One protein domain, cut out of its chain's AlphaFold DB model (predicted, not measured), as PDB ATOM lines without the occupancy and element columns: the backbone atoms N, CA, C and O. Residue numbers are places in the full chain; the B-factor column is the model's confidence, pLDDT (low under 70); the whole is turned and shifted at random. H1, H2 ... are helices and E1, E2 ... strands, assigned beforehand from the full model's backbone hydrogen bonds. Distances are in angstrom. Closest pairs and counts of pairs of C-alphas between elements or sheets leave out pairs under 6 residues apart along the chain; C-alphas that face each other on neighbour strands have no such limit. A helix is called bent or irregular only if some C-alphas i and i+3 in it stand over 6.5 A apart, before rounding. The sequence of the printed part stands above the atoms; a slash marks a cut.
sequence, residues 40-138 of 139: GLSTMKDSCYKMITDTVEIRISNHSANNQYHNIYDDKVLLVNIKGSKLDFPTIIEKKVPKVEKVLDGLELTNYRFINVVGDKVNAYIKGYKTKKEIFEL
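This is residues 40 to 138 of the 139 residues of an uncharacterized protein of Ligilactobacillus agilis (UniProt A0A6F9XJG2). A twisted sheet of seven strands curls round helix H2, and H1 and H2, following each other, cover one face of it, giving two layers: sheet and helices. The long loop of residues 62 to 77 lies on the side away from the helices. The printed part has 99 residues, with two named helices and seven named strands, E1 E2 E3 E4 H1 H2 E5 E6 E7 along the chain; the mixed sheet has the order E1 E2 E3 E4 E5 E6 E7. The class is mixed, and the whole is compact, with a radius of gyration of the C-alphas of 12.4 A and spans of 34 by 27 by 25 A.

E1, residues 40 to 42, and E2, residues 47 to 53, form a hairpin, with N 40 and O 49 2.8 A apart. E2 and E3, residues 56 to 61, form another, with N 50 and O 58 at 2.9 A; E1 E2 E3 are a meander, each strand the antiparallel neighbour of the one before. E4, residues 78 to 83, is parallel to E3, with N 59 and O 80 at 2.9 A. H1, residues 86 to 95, is over E3 at a height over the sheet of 9.3 A, along the strands at 26 degrees on the local plane; its closest C-alpha pair with E3 is Phe 89 and Ile 60, 6.8 A. H1 is irregular, C-alphas 87 and 90 being 7.5 A apart. H2, residues 97 to 105, is on the same face and meets H1 only through their link. E5, residues 112 to 118, is parallel to E4, with N 81 and O 115 at 2.8 A; E4, H1, H2 and E5 are a strand-helix-strand unit, parallel neighbour strands joined through helices, with a left-handed crossover. E6, residues 121 to 126, and E7, residues 133 to 137, complete a second meander, E5 E6 E7, with N 116 and O 123 at 2.8 A and N 124 and O 134 at 2.9 A. The closest C-alphas of H2 and E6 are Val 100 and Val 122, 7.7 A apart. Every O i to N i+4 pair is within hydrogen-bond range in H2, and 4 of 6 in H1.

E1 begins at C-alpha 40 (143.902, 205.913, 207.611), and E7 ends at C-alpha 137 (124.166, 209.326, 190.207). E2 is 18.8 A long, E5 16.6 A, H1 15.0 A and H2 12.3 A.

The farthest C-alphas, Leu 87 and Gly 128, are 35.0 A apart. The printed part has no cut; E3 to E4 is the long link. Residues 68 to 70 have pLDDT under 70.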
ATOM      1  N   GLY A  40     143.476 204.991 206.570       92.56
ATOM      2  CA  GLY A  40     143.902 205.913 207.611       92.56
ATOM      3  C   GLY A  40     142.694 206.562 208.277       92.56
ATOM      4  O   GLY A  40     141.862 207.160 207.595       92.56
ATOM      5  N   LEU A  41     142.606 206.505 209.608       93.19
ATOM      6  CA  LEU A  41     141.644 207.281 210.398       93.19
ATOM      7  C   LEU A  41     142.351 208.479 211.041       93.19
ATOM      8  O   LEU A  41     143.334 208.323 211.762       93.19
ATOM      9  N   SER A  42     141.837 209.690 210.821       89.00
ATOM     10  CA  SER A  42     142.343 210.909 211.451       89.00
ATOM     11  C   SER A  42     141.294 211.529 212.364       89.00
ATOM     12  O   SER A  42     140.354 212.197 211.923       89.00
ATOM     13  N   THR A  43     141.505 211.390 213.671       82.06
ATOM     14  CA  THR A  43     140.667 212.051 214.681       82.06
ATOM     15  C   THR A  43     140.748 213.572 214.557       82.06
ATOM     16  O   THR A  43     139.714 214.240 214.626       82.06
ATOM     17  N   MET A  44     141.956 214.099 214.299       83.06
ATOM     18  CA  MET A  44     142.239 215.532 214.153       83.06
ATOM     19  C   MET A  44     141.553 216.146 212.930       83.06
ATOM     20  O   MET A  44     140.969 217.220 213.038       83.06
ATOM     21  N   LYS A  45     141.618 215.477 211.771       81.75
ATOM     22  CA  LYS A  45     141.031 215.979 210.515       81.75
ATOM     23  C   LYS A  45     139.568 215.584 210.326       81.75
ATOM     24  O   LYS A  45     139.015 215.832 209.259       81.75
ATOM     25  N   ASP A  46     138.983 214.915 211.313       86.50
ATOM     26  CA  ASP A  46     137.620 214.394 211.264       86.50
ATOM     27  C   ASP A  46     137.298 213.639 209.960       86.50
ATOM     28  O   ASP A  46     136.336 213.924 209.242       86.50
ATOM     29  N   SER A  47     138.204 212.738 209.587       91.00
ATOM     30  CA  SER A  47     138.151 212.064 208.293       91.00
ATOM     31  C   SER A  47     138.843 210.715 208.326       91.00
ATOM     32  O   SER A  47     139.726 210.477 209.152       91.00
ATOM     33  N   CYS A  48     138.459 209.851 207.395       94.31
ATOM     34  CA  CYS A  48     139.253 208.693 207.018       94.31
ATOM     35  C   CYS A  48     139.590 208.742 205.529       94.31
ATOM     36  O   CYS A  48     138.892 209.400 204.752       94.31
ATOM     37  N   TYR A  49     140.681 208.098 205.138       93.88
ATOM     38  CA  TYR A  49     141.198 208.154 203.777       93.88
ATOM     39  C   TYR A  49     141.872 206.848 203.369       93.88
ATOM     40  O   TYR A  49     142.392 206.119 204.214       93.88
ATOM     41  N   LYS A  50     141.859 206.569 202.069       94.69
ATOM     42  CA  LYS A  50     142.527 205.433 201.439       94.69
ATOM     43  C   LYS A  50     142.998 205.839 200.046       94.69
ATOM     44  O   LYS A  50     142.231 206.413 199.271       94.69
ATOM     45  N   MET A  51     144.243 205.504 199.728       92.56
ATOM     46  CA  MET A  51     144.745 205.554 198.356       92.56
ATOM     47  C   MET A  51     144.230 204.322 197.613       92.56
ATOM     48  O   MET A  51     144.419 203.200 198.080       92.56
ATOM     49  N   ILE A  52     143.553 204.530 196.487       90.38
ATOM     50  CA  ILE A  52     143.102 203.429 195.614       90.38
ATOM     51  C   ILE A  52     144.132 203.172 194.521       90.38
ATOM     52  O   ILE A  52     144.431 202.029 194.196       90.38
ATOM     53  N   THR A  53     144.715 204.256 194.020       87.81
ATOM     54  CA  THR A  53     145.794 204.262 193.035       87.81
ATOM     55  C   THR A  53     146.812 205.305 193.479       87.81
ATOM     56  O   THR A  53     146.468 206.204 194.246       87.81
ATOM     57  N   ASP A  54     148.035 205.263 192.951       87.50
ATOM     58  CA  ASP A  54     149.097 206.242 193.249       87.50
ATOM     59  C   ASP A  54     148.680 207.709 193.029       87.50
ATOM     60  O   ASP A  54     149.274 208.627 193.592       87.50
ATOM     61  N   THR A  55     147.640 207.937 192.224       89.75
ATOM     62  CA  THR A  55     147.129 209.259 191.845       89.75
ATOM     63  C   THR A  55     145.698 209.526 192.312       89.75
ATOM     64  O   THR A  55     145.158 210.579 191.977       89.75
ATOM     65  N   VAL A  56     145.054 208.624 193.067       91.81
ATOM     66  CA  VAL A  56     143.648 208.781 193.490       91.81
ATOM     67  C   VAL A  56     143.478 208.444 194.968       91.81
ATOM     68  O   VAL A  56     143.682 207.305 195.394       91.81
ATOM     69  N   GLU A  57     143.020 209.433 195.736       93.25
ATOM     70  CA  GLU A  57     142.702 209.302 197.159       93.25
ATOM     71  C   GLU A  57     141.189 209.406 197.375       93.25
ATOM     72  O   GLU A  57     140.573 210.424 197.040       93.25
ATOM     73  N   ILE A  58     140.588 208.392 198.003       94.62
ATOM     74  CA  ILE A  58     139.255 208.528 198.592       94.62
ATOM     75  C   ILE A  58     139.395 209.025 200.019       94.62
ATOM     76  O   ILE A  58     140.125 208.464 200.828       94.62
ATOM     77  N   ARG A  59     138.603 210.040 200.352       94.00
ATOM     78  CA  ARG A  59     138.444 210.558 201.705       94.00
ATOM     79  C   ARG A  59     136.973 210.604 202.069       94.00
ATOM     80  O   ARG A  59     136.170 211.152 201.320       94.00
ATOM     81  N   ILE A  60     136.629 210.136 203.261       95.06
ATOM     82  CA  ILE A  60     135.300 210.297 203.846       95.06
ATOM     83  C   ILE A  60     135.397 211.358 204.940       95.06
ATOM     84  O   ILE A  60     136.209 211.249 205.858       95.06
ATOM     85  N   SER A  61     134.616 212.429 204.818       92.19
ATOM     86  CA  SER A  61     134.611 213.518 205.798       92.19
ATOM     87  C   SER A  61     133.313 214.318 205.746       92.19
ATOM     88  O   SER A  61     132.666 214.404 204.703       92.19
ATOM     89  N   ASN A  62     132.931 214.968 206.846       88.81
ATOM     90  CA  ASN A  62     131.795 215.902 206.821       88.81
ATOM     91  C   ASN A  62     132.205 217.296 206.304       88.81
ATOM     92  O   ASN A  62     131.363 218.162 206.046       88.81
ATOM     93  N   HIS A  63     133.509 217.526 206.162       84.44
ATOM     94  CA  HIS A  63     134.061 218.777 205.679       84.44
ATOM     95  C   HIS A  63     133.839 218.956 204.176       84.44
ATOM     96  O   HIS A  63     133.573 218.019 203.419       84.44
ATOM     97  N   SER A  64     133.927 220.209 203.731       81.50
ATOM     98  CA  SER A  64     133.931 220.506 202.307       81.50
ATOM     99  C   SER A  64     135.217 219.984 201.670       81.50
ATOM    100  O   SER A  64     136.285 220.000 202.283       81.50
ATOM    101  N   ALA A  65     135.126 219.561 200.406       78.56
ATOM    102  CA  ALA A  65     136.280 219.021 199.691       78.56
ATOM    103  C   ALA A  65     137.462 220.010 199.629       78.56
ATOM    104  O   ALA A  65     138.611 219.579 199.645       78.56
ATOM    105  N   ASN A  66     137.165 221.316 199.624       75.38
ATOM    106  CA  ASN A  66     138.111 222.432 199.572       75.38
ATOM    107  C   ASN A  66     138.584 222.936 200.953       75.38
ATOM    108  O   ASN A  66     138.979 224.097 201.067       75.38
ATOM    109  N   ASN A  67     138.479 222.125 202.011       78.38
ATOM    110  CA  ASN A  67     138.973 222.512 203.334       78.38
ATOM    111  C   ASN A  67     140.502 222.738 203.314       78.38
ATOM    112  O   ASN A  67     141.224 222.057 202.589       78.38
ATOM    113  N   GLN A  68     140.991 223.653 204.153       69.69
ATOM    114  CA  GLN A  68     142.388 224.104 204.231       69.69
ATOM    115  C   GLN A  68     143.397 222.978 204.500       69.69
ATOM    116  O   GLN A  68     144.577 223.130 204.208       69.69
ATOM    117  N   TYR A  69     142.947 221.843 205.037       65.25
ATOM    118  CA  TYR A  69     143.801 220.687 205.317       65.25
ATOM    119  C   TYR A  69     144.233 219.901 204.073       65.25
ATOM    120  O   TYR A  69     144.998 218.947 204.214       65.25
ATOM    121  N   HIS A  70     143.724 220.247 202.885       69.06
ATOM    122  CA  HIS A  70     143.992 219.509 201.654       69.06
ATOM    123  C   HIS A  70     144.188 220.447 200.469       69.06
ATOM    124  O   HIS A  70     143.420 221.389 200.261       69.06
ATOM    125  N   ASN A  71     145.195 220.145 199.655       72.81
ATOM    126  CA  ASN A  71     145.449 220.879 198.430       72.81
ATOM    127  C   ASN A  71     144.721 220.221 197.253       72.81
ATOM    128  O   ASN A  71     145.275 219.380 196.560       72.81
ATOM    129  N   ILE A  72     143.481 220.642 197.002       74.44
ATOM    130  CA  ILE A  72     142.710 220.225 195.813       74.44
ATOM    131  C   ILE A  72     143.244 220.808 194.495       74.44
ATOM    132  O   ILE A  72     142.635 220.607 193.451       74.44
ATOM    133  N   TYR A  73     144.304 221.613 194.545       71.44
ATOM    134  CA  TYR A  73     144.982 222.151 193.368       71.44
ATOM    135  C   TYR A  73     146.325 221.461 193.120       71.44
ATOM    136  O   TYR A  73     147.028 221.848 192.192       71.44
ATOM    137  N   ASP A  74     146.699 220.479 193.945       70.50
ATOM    138  CA  ASP A  74     147.840 219.626 193.642       70.50
ATOM    139  C   ASP A  74     147.418 218.617 192.570       70.50
ATOM    140  O   ASP A  74     146.574 217.755 192.812       70.50
ATOM    141  N   ASP A  75     147.984 218.735 191.372       70.00
ATOM    142  CA  ASP A  75     147.665 217.859 190.242       70.00
ATOM    143  C   ASP A  75     148.198 216.428 190.415       70.00
ATOM    144  O   ASP A  75     147.897 215.566 189.587       70.00
ATOM    145  N   LYS A  76     148.977 216.158 191.472       81.94
ATOM    146  CA  LYS A  76     149.553 214.833 191.739       81.94
ATOM    147  C   LYS A  76     148.521 213.799 192.170       81.94
ATOM    148  O   LYS A  76     148.655 212.636 191.799       81.94
ATOM    149  N   VAL A  77     147.528 214.202 192.964       87.62
ATOM    150  CA  VAL A  77     146.539 213.281 193.541       87.62
ATOM    151  C   VAL A  77     145.138 213.849 193.366       87.62
ATOM    152  O   VAL A  77     144.795 214.896 193.916       87.62
ATOM    153  N   LEU A  78     144.299 213.125 192.629       91.38
ATOM    154  CA  LEU A  78     142.880 213.411 192.530       91.38
ATOM    155  C   LEU A  78     142.191 213.038 193.841       91.38
ATOM    156  O   LEU A  78     142.153 211.877 194.251       91.38
ATOM    157  N   LEU A  79     141.584 214.040 194.465       92.69
ATOM    158  CA  LEU A  79     140.850 213.872 195.707       92.69
ATOM    159  C   LEU A  79     139.371 213.584 195.444       92.69
ATOM    160  O   LEU A  79     138.646 214.424 194.898       92.69
ATOM    161  N   VAL A  80     138.908 212.430 195.916       94.06
ATOM    162  CA  VAL A  80     137.506 212.010 195.898       94.06
ATOM    163  C   VAL A  80     136.952 212.123 197.316       94.06
ATOM    164  O   VAL A  80     137.195 211.290 198.183       94.06
ATOM    165  N   ASN A  81     136.206 213.193 197.582       94.56
ATOM    166  CA  ASN A  81     135.592 213.427 198.883       94.56
ATOM    167  C   ASN A  81     134.186 212.829 198.946       94.56
ATOM    168  O   ASN A  81     133.304 213.267 198.212       94.56
ATOM    169  N   ILE A  82     133.939 211.910 199.870       95.31
ATOM    170  CA  ILE A  82     132.611 211.380 200.169       95.31
ATOM    171  C   ILE A  82     132.107 212.032 201.449       95.31
ATOM    172  O   ILE A  82     132.702 211.895 202.518       95.31
ATOM    173  N   LYS A  83     130.988 212.755 201.354       93.75
ATOM    174  CA  LYS A  83     130.417 213.422 202.519       93.75
ATOM    175  C   LYS A  83     129.803 212.406 203.479       93.75
ATOM    176  O   LYS A  83     128.891 211.675 203.088       93.75
ATOM    177  N   GLY A  84     130.262 212.411 204.727       92.06
ATOM    178  CA  GLY A  84     129.790 211.495 205.766       92.06
ATOM    179  C   GLY A  84     130.195 211.920 207.172       92.06
ATOM    180  O   GLY A  84     131.192 212.618 207.350       92.06
ATOM    181  N   SER A  85     129.419 211.512 208.171       90.25
ATOM    182  CA  SER A  85     129.771 211.682 209.582       90.25
ATOM    183  C   SER A  85     130.658 210.532 210.063       90.25
ATOM    184  O   SER A  85     130.539 209.421 209.560       90.25
ATOM    185  N   LYS A  86     131.510 210.783 211.068       89.44
ATOM    186  CA  LYS A  86     132.439 209.790 211.649       89.44
ATOM    187  C   LYS A  86     131.808 208.439 211.968       89.44
ATOM    188  O   LYS A  86     132.353 207.408 211.607       89.44
ATOM    189  N   LEU A  87     130.652 208.459 212.631       89.19
ATOM    190  CA  LEU A  87     129.940 207.241 213.031       89.19
ATOM    191  C   LEU A  87     129.444 206.417 211.833       89.19
ATOM    192  O   LEU A  87     129.235 205.218 211.967       89.19
ATOM    193  N   ASP A  88     129.298 207.043 210.665       92.50
ATOM    194  CA  ASP A  88     128.834 206.389 209.444       92.50
ATOM    195  C   ASP A  88     129.990 205.924 208.550       92.50
ATOM    196  O   ASP A  88     129.734 205.332 207.501       92.50
ATOM    197  N   PHE A  89     131.254 206.176 208.921       94.12
ATOM    198  CA  PHE A  89     132.405 205.801 208.092       94.12
ATOM    199  C   PHE A  89     132.402 204.315 207.703       94.12
ATOM    200  O   PHE A  89     132.492 204.066 206.502       94.12
ATOM    201  N   PRO A  90     132.200 203.340 208.616       94.38
ATOM    202  CA  PRO A  90     132.170 201.919 208.253       94.38
ATOM    203  C   PRO A  90     131.088 201.616 207.208       94.38
ATOM    204  O   PRO A  90     131.349 201.040 206.155       94.38
ATOM    205  N   THR A  91     129.878 202.135 207.435       95.00
ATOM    206  CA  THR A  91     128.743 201.972 206.515       95.00
ATOM    207  C   THR A  91     129.034 202.565 205.133       95.00
ATOM    208  O   THR A  91     128.661 201.984 204.111       95.00
ATOM    209  N   ILE A  92     129.686 203.730 205.081       95.19
ATOM    210  CA  ILE A  92     130.060 204.393 203.827       95.19
ATOM    211  C   ILE A  92     131.146 203.594 203.102       95.19
ATOM    212  O   ILE A  92     131.039 203.422 201.885       95.19
ATOM    213  N   ILE A  93     132.146 203.088 203.826       95.12
ATOM    214  CA  ILE A  93     133.212 202.244 203.271       95.12
ATOM    215  C   ILE A  93     132.612 200.993 202.628       95.12
ATOM    216  O   ILE A  93     132.937 200.679 201.491       95.12
ATOM    217  N   GLU A  94     131.693 200.308 203.300       94.25
ATOM    218  CA  GLU A  94     131.154 199.040 202.795       94.25
ATOM    219  C   GLU A  94     130.157 199.216 201.648       94.25
ATOM    220  O   GLU A  94     130.164 198.449 200.686       94.25
ATOM    221  N   LYS A  95     129.268 200.211 201.739       94.06
ATOM    222  CA  LYS A  95     128.132 200.321 200.809       94.06
ATOM    223  C   LYS A  95     128.357 201.320 199.688       94.06
ATOM    224  O   LYS A  95     127.816 201.144 198.598       94.06
ATOM    225  N   LYS A  96     129.082 202.405 199.961       93.62
ATOM    226  CA  LYS A  96     129.132 203.572 199.076       93.62
ATOM    227  C   LYS A  96     130.438 203.671 198.309       93.62
ATOM    228  O   LYS A  96     130.396 204.008 197.131       93.62
ATOM    229  N   VAL A  97     131.568 203.355 198.938       94.19
ATOM    230  CA  VAL A  97     132.873 203.365 198.262       94.19
ATOM    231  C   VAL A  97     132.882 202.468 197.016       94.19
ATOM    232  O   VAL A  97     133.209 202.999 195.959       94.19
ATOM    233  N   PRO A  98     132.388 201.211 197.040       94.19
ATOM    234  CA  PRO A  98     132.391 200.366 195.842       94.19
ATOM    235  C   PRO A  98     131.528 200.919 194.700       94.19
ATOM    236  O   PRO A  98     131.825 200.718 193.528       94.19
ATOM    237  N   LYS A  99     130.439 201.628 195.027       94.25
ATOM    238  CA  LYS A  99     129.601 202.300 194.021       94.25
ATOM    239  C   LYS A  99     130.329 203.490 193.403       94.25
ATOM    240  O   LYS A  99     130.266 203.682 192.196       94.25
ATOM    241  N   VAL A 100     131.023 204.274 194.227       93.31
ATOM    242  CA  VAL A 100     131.829 205.406 193.758       93.31
ATOM    243  C   VAL A 100     132.966 204.910 192.869       93.31
ATOM    244  O   VAL A 100     133.125 205.451 191.786       93.31
ATOM    245  N   GLU A 101     133.691 203.867 193.272       92.38
ATOM    246  CA  GLU A 101     134.758 203.250 192.469       92.38
ATOM    247  C   GLU A 101     134.263 202.844 191.076       92.38
ATOM    248  O   GLU A 101     134.846 203.267 190.084       92.38
ATOM    249  N   LYS A 102     133.107 202.175 190.978       92.56
ATOM    250  CA  LYS A 102     132.500 201.832 189.679       92.56
ATOM    251  C   LYS A 102     132.217 203.045 188.793       92.56
ATOM    252  O   LYS A 102     132.372 202.964 187.580       92.56
ATOM    253  N   VAL A 103     131.765 204.156 189.379       92.44
ATOM    254  CA  VAL A 103     131.557 205.400 188.622       92.44
ATOM    255  C   VAL A 103     132.898 205.975 188.168       92.44
ATOM    256  O   VAL A 103     132.993 206.458 187.047       92.44
ATOM    257  N   LEU A 104     133.933 205.916 189.010       90.62
ATOM    258  CA  LEU A 104     135.269 206.419 188.679       90.62
ATOM    259  C   LEU A 104     135.929 205.628 187.544       90.62
ATOM    260  O   LEU A 104     136.569 206.247 186.699       90.62
ATOM    261  N   ASP A 105     135.730 204.310 187.484       90.06
ATOM    262  CA  ASP A 105     136.292 203.447 186.434       90.06
ATOM    263  C   ASP A 105     135.802 203.823 185.022       90.06
ATOM    264  O   ASP A 105     136.497 203.595 184.033       90.06
ATOM    265  N   GLY A 106     134.610 204.420 184.916       87.31
ATOM    266  CA  GLY A 106     134.036 204.884 183.649       87.31
ATOM    267  C   GLY A 106     134.439 206.304 183.239       87.31
ATOM    268  O   GLY A 106     133.974 206.779 182.203       87.31
ATOM    269  N   LEU A 107     135.247 207.006 184.040       89.25
ATOM    270  CA  LEU A 107     135.549 208.426 183.858       89.25
ATOM    271  C   LEU A 107     137.023 208.678 183.532       89.25
ATOM    272  O   LEU A 107     137.931 208.106 184.128       89.25
ATOM    273  N   GLU A 108     137.277 209.652 182.658       88.62
ATOM    274  CA  GLU A 108     138.623 210.194 182.458       88.62
ATOM    275  C   GLU A 108     139.008 211.124 183.620       88.62
ATOM    276  O   GLU A 108     138.815 212.343 183.586       88.62
ATOM    277  N   LEU A 109     139.565 210.529 184.678       89.50
ATOM    278  CA  LEU A 109     139.887 211.196 185.946       89.50
ATOM    279  C   LEU A 109     140.833 212.406 185.810       89.50
ATOM    280  O   LEU A 109     140.778 213.333 186.619       89.50
ATOM    281  N   THR A 110     141.667 212.437 184.770       87.12
ATOM    282  CA  THR A 110     142.636 213.511 184.486       87.12
ATOM    283  C   THR A 110     141.984 214.869 184.214       87.12
ATOM    284  O   THR A 110     142.603 215.906 184.472       87.12
ATOM    285  N   ASN A 111     140.730 214.880 183.752       90.06
ATOM    286  CA  ASN A 111     139.984 216.096 183.420       90.06
ATOM    287  C   ASN A 111     139.453 216.831 184.662       90.06
ATOM    288  O   ASN A 111     139.086 218.013 184.590       90.06
ATOM    289  N   TYR A 112     139.423 216.165 185.820       91.12
ATOM    290  CA  TYR A 112     138.833 216.703 187.041       91.12
ATOM    291  C   TYR A 112     139.889 217.193 188.030       91.12
ATOM    292  O   TYR A 112     140.959 216.619 188.195       91.12
ATOM    293  N   ARG A 113     139.572 218.298 188.707       90.25
ATOM    294  CA  ARG A 113     140.370 218.860 189.801       90.25
ATOM    295  C   ARG A 113     140.123 218.101 191.103       90.25
ATOM    296  O   ARG A 113     141.044 217.822 191.853       90.25
ATOM    297  N   PHE A 114     138.857 217.826 191.397       92.06
ATOM    298  CA  PHE A 114     138.436 217.007 192.530       92.06
ATOM    299  C   PHE A 114     137.021 216.492 192.291       92.06
ATOM    300  O   PHE A 114     136.248 217.075 191.520       92.06
ATOM    301  N   ILE A 115     136.656 215.440 193.012       93.31
ATOM    302  CA  ILE A 115     135.321 214.852 192.979       93.31
ATOM    303  C   ILE A 115     134.715 214.951 194.377       93.31
ATOM    304  O   ILE A 115     135.391 214.765 195.385       93.31
ATOM    305  N   ASN A 116     133.434 215.303 194.455       94.06
ATOM    306  CA  ASN A 116     132.721 215.443 195.716       94.06
ATOM    307  C   ASN A 116     131.362 214.741 195.666       94.06
ATOM    308  O   ASN A 116     130.451 215.154 194.944       94.06
ATOM    309  N   VAL A 117     131.210 213.710 196.484       94.44
ATOM    310  CA  VAL A 117     130.017 212.874 196.580       94.44
ATOM    311  C   VAL A 117     129.154 213.355 197.743       94.44
ATOM    312  O   VAL A 117     129.583 213.351 198.898       94.44
ATOM    313  N   VAL A 118     127.926 213.780 197.448       91.12
ATOM    314  CA  VAL A 118     126.965 214.294 198.439       91.12
ATOM    315  C   VAL A 118     125.621 213.616 198.219       91.12
ATOM    316  O   VAL A 118     125.027 213.768 197.156       91.12
ATOM    317  N   GLY A 119     125.138 212.878 199.227       88.94
ATOM    318  CA  GLY A 119     124.015 211.956 199.019       88.94
ATOM    319  C   GLY A 119     124.371 210.966 197.912       88.94
ATOM    320  O   GLY A 119     125.504 210.483 197.893       88.94
ATOM    321  N   ASP A 120     123.473 210.757 196.961       90.56
ATOM    322  CA  ASP A 120     123.690 209.825 195.846       90.56
ATOM    323  C   ASP A 120     124.280 210.502 194.601       90.56
ATOM    324  O   ASP A 120     124.361 209.900 193.540       90.56
ATOM    325  N   LYS A 121     124.719 211.763 194.722       93.31
ATOM    326  CA  LYS A 121     125.256 212.548 193.605       93.31
ATOM    327  C   LYS A 121     126.768 212.668 193.676       93.31
ATOM    328  O   LYS A 121     127.312 213.220 194.640       93.31
ATOM    329  N   VAL A 122     127.437 212.249 192.613       94.50
ATOM    330  CA  VAL A 122     128.873 212.417 192.385       94.50
ATOM    331  C   VAL A 122     129.083 213.702 191.592       94.50
ATOM    332  O   VAL A 122     128.707 213.794 190.431       94.50
ATOM    333  N   ASN A 123     129.654 214.725 192.226       94.31
ATOM    334  CA  ASN A 123     129.953 216.003 191.578       94.31
ATOM    335  C   ASN A 123     131.431 216.034 191.176       94.31
ATOM    336  O   ASN A 123     132.288 216.216 192.044       94.31
ATOM    337  N   ALA A 124     131.730 215.900 189.890       93.75
ATOM    338  CA  ALA A 124     133.091 215.939 189.365       93.75
ATOM    339  C   ALA A 124     133.419 217.350 188.851       93.75
ATOM    340  O   ALA A 124     132.800 217.834 187.906       93.75
ATOM    341  N   TYR A 125     134.347 218.056 189.502       93.00
ATOM    342  CA  TYR A 125     134.678 219.447 189.170       93.00
ATOM    343  C   TYR A 125     135.820 219.506 188.159       93.00
ATOM    344  O   TYR A 125     136.899 218.986 188.426       93.00
ATOM    345  N   ILE A 126     135.605 220.183 187.032       92.25
ATOM    346  CA  ILE A 126     136.544 220.208 185.898       92.25
ATOM    347  C   ILE A 126     137.752 221.111 186.204       92.25
ATOM    348  O   ILE A 126     137.599 222.183 186.804       92.25
ATOM    349  N   LYS A 127     138.954 220.700 185.777       89.94
ATOM    350  CA  LYS A 127     140.174 221.524 185.870       89.94
ATOM    351  C   LYS A 127     140.031 222.833 185.086       89.94
ATOM    352  O   LYS A 127     139.310 222.920 184.101       89.94
ATOM    353  N   GLY A 128     140.689 223.891 185.559       88.31
ATOM    354  CA  GLY A 128     140.632 225.222 184.934       88.31
ATOM    355  C   GLY A 128     139.329 226.004 185.158       88.31
ATOM    356  O   GLY A 128     139.291 227.204 184.890       88.31
ATOM    357  N   TYR A 129     138.281 225.388 185.717       86.69
ATOM    358  CA  TYR A 129     137.011 226.056 186.008       86.69
ATOM    359  C   TYR A 129     136.725 226.134 187.510       86.69
ATOM    360  O   TYR A 129     136.981 225.212 188.283       86.69
ATOM    361  N   LYS A 130     136.122 227.248 187.945       83.69
ATOM    362  CA  LYS A 130     135.744 227.434 189.355       83.69
ATOM    363  C   LYS A 130     134.548 226.567 189.757       83.69
ATOM    364  O   LYS A 130     134.567 225.972 190.833       83.69
ATOM    365  N   THR A 131     133.512 226.537 188.918       87.62
ATOM    366  CA  THR A 131     132.183 225.989 189.253       87.62
ATOM    367  C   THR A 131     131.665 224.944 188.270       87.62
ATOM    368  O   THR A 131     130.691 224.266 188.597       87.62
ATOM    369  N   LYS A 132     132.283 224.805 187.089       92.44
ATOM    370  CA  LYS A 132     131.857 223.834 186.077       92.44
ATOM    371  C   LYS A 132     132.085 222.420 186.610       92.44
ATOM    372  O   LYS A 132     133.178 222.101 187.084       92.44
ATOM    373  N   LYS A 133     131.035 221.608 186.565       94.62
ATOM    374  CA  LYS A 133     131.040 220.241 187.073       94.62
ATOM    375  C   LYS A 133     130.112 219.355 186.266       94.62
ATOM    376  O   LYS A 133     129.111 219.836 185.734       94.62
ATOM    377  N   GLU A 134     130.426 218.078 186.268       94.44
ATOM    378  CA  GLU A 134     129.553 217.011 185.801       94.44
ATOM    379  C   GLU A 134     128.941 216.314 187.015       94.44
ATOM    380  O   GLU A 134     129.518 216.315 188.111       94.44
ATOM    381  N   ILE A 135     127.719 215.817 186.852       94.12
ATOM    382  CA  ILE A 135     126.960 215.187 187.928       94.12
ATOM    383  C   ILE A 135     126.585 213.787 187.468       94.12
ATOM    384  O   ILE A 135     125.921 213.641 186.447       94.12
ATOM    385  N   PHE A 136     126.978 212.799 188.262       93.06
ATOM    386  CA  PHE A 136     126.598 211.400 188.094       93.06
ATOM    387  C   PHE A 136     125.780 210.950 189.305       93.06
ATOM    388  O   PHE A 136     125.890 211.544 190.385       93.06
ATOM    389  N   GLU A 137     124.964 209.919 189.133       91.06
ATOM    390  CA  GLU A 137     124.166 209.326 190.207       91.06
ATOM    391  C   GLU A 137     124.730 207.950 190.583       91.06
ATOM    392  O   GLU A 137     125.299 207.251 189.746       91.06
ATOM    393  N   LEU A 138     124.663 207.613 191.872       85.25
ATOM    394  CA  LEU A 138     125.094 206.323 192.403       85.25
ATOM    395  C   LEU A 138     123.920 205.341 192.349       85.25
ATOM    396  O   LEU A 138     123.048 205.400 193.216       85.25
TER     397      LEU A 138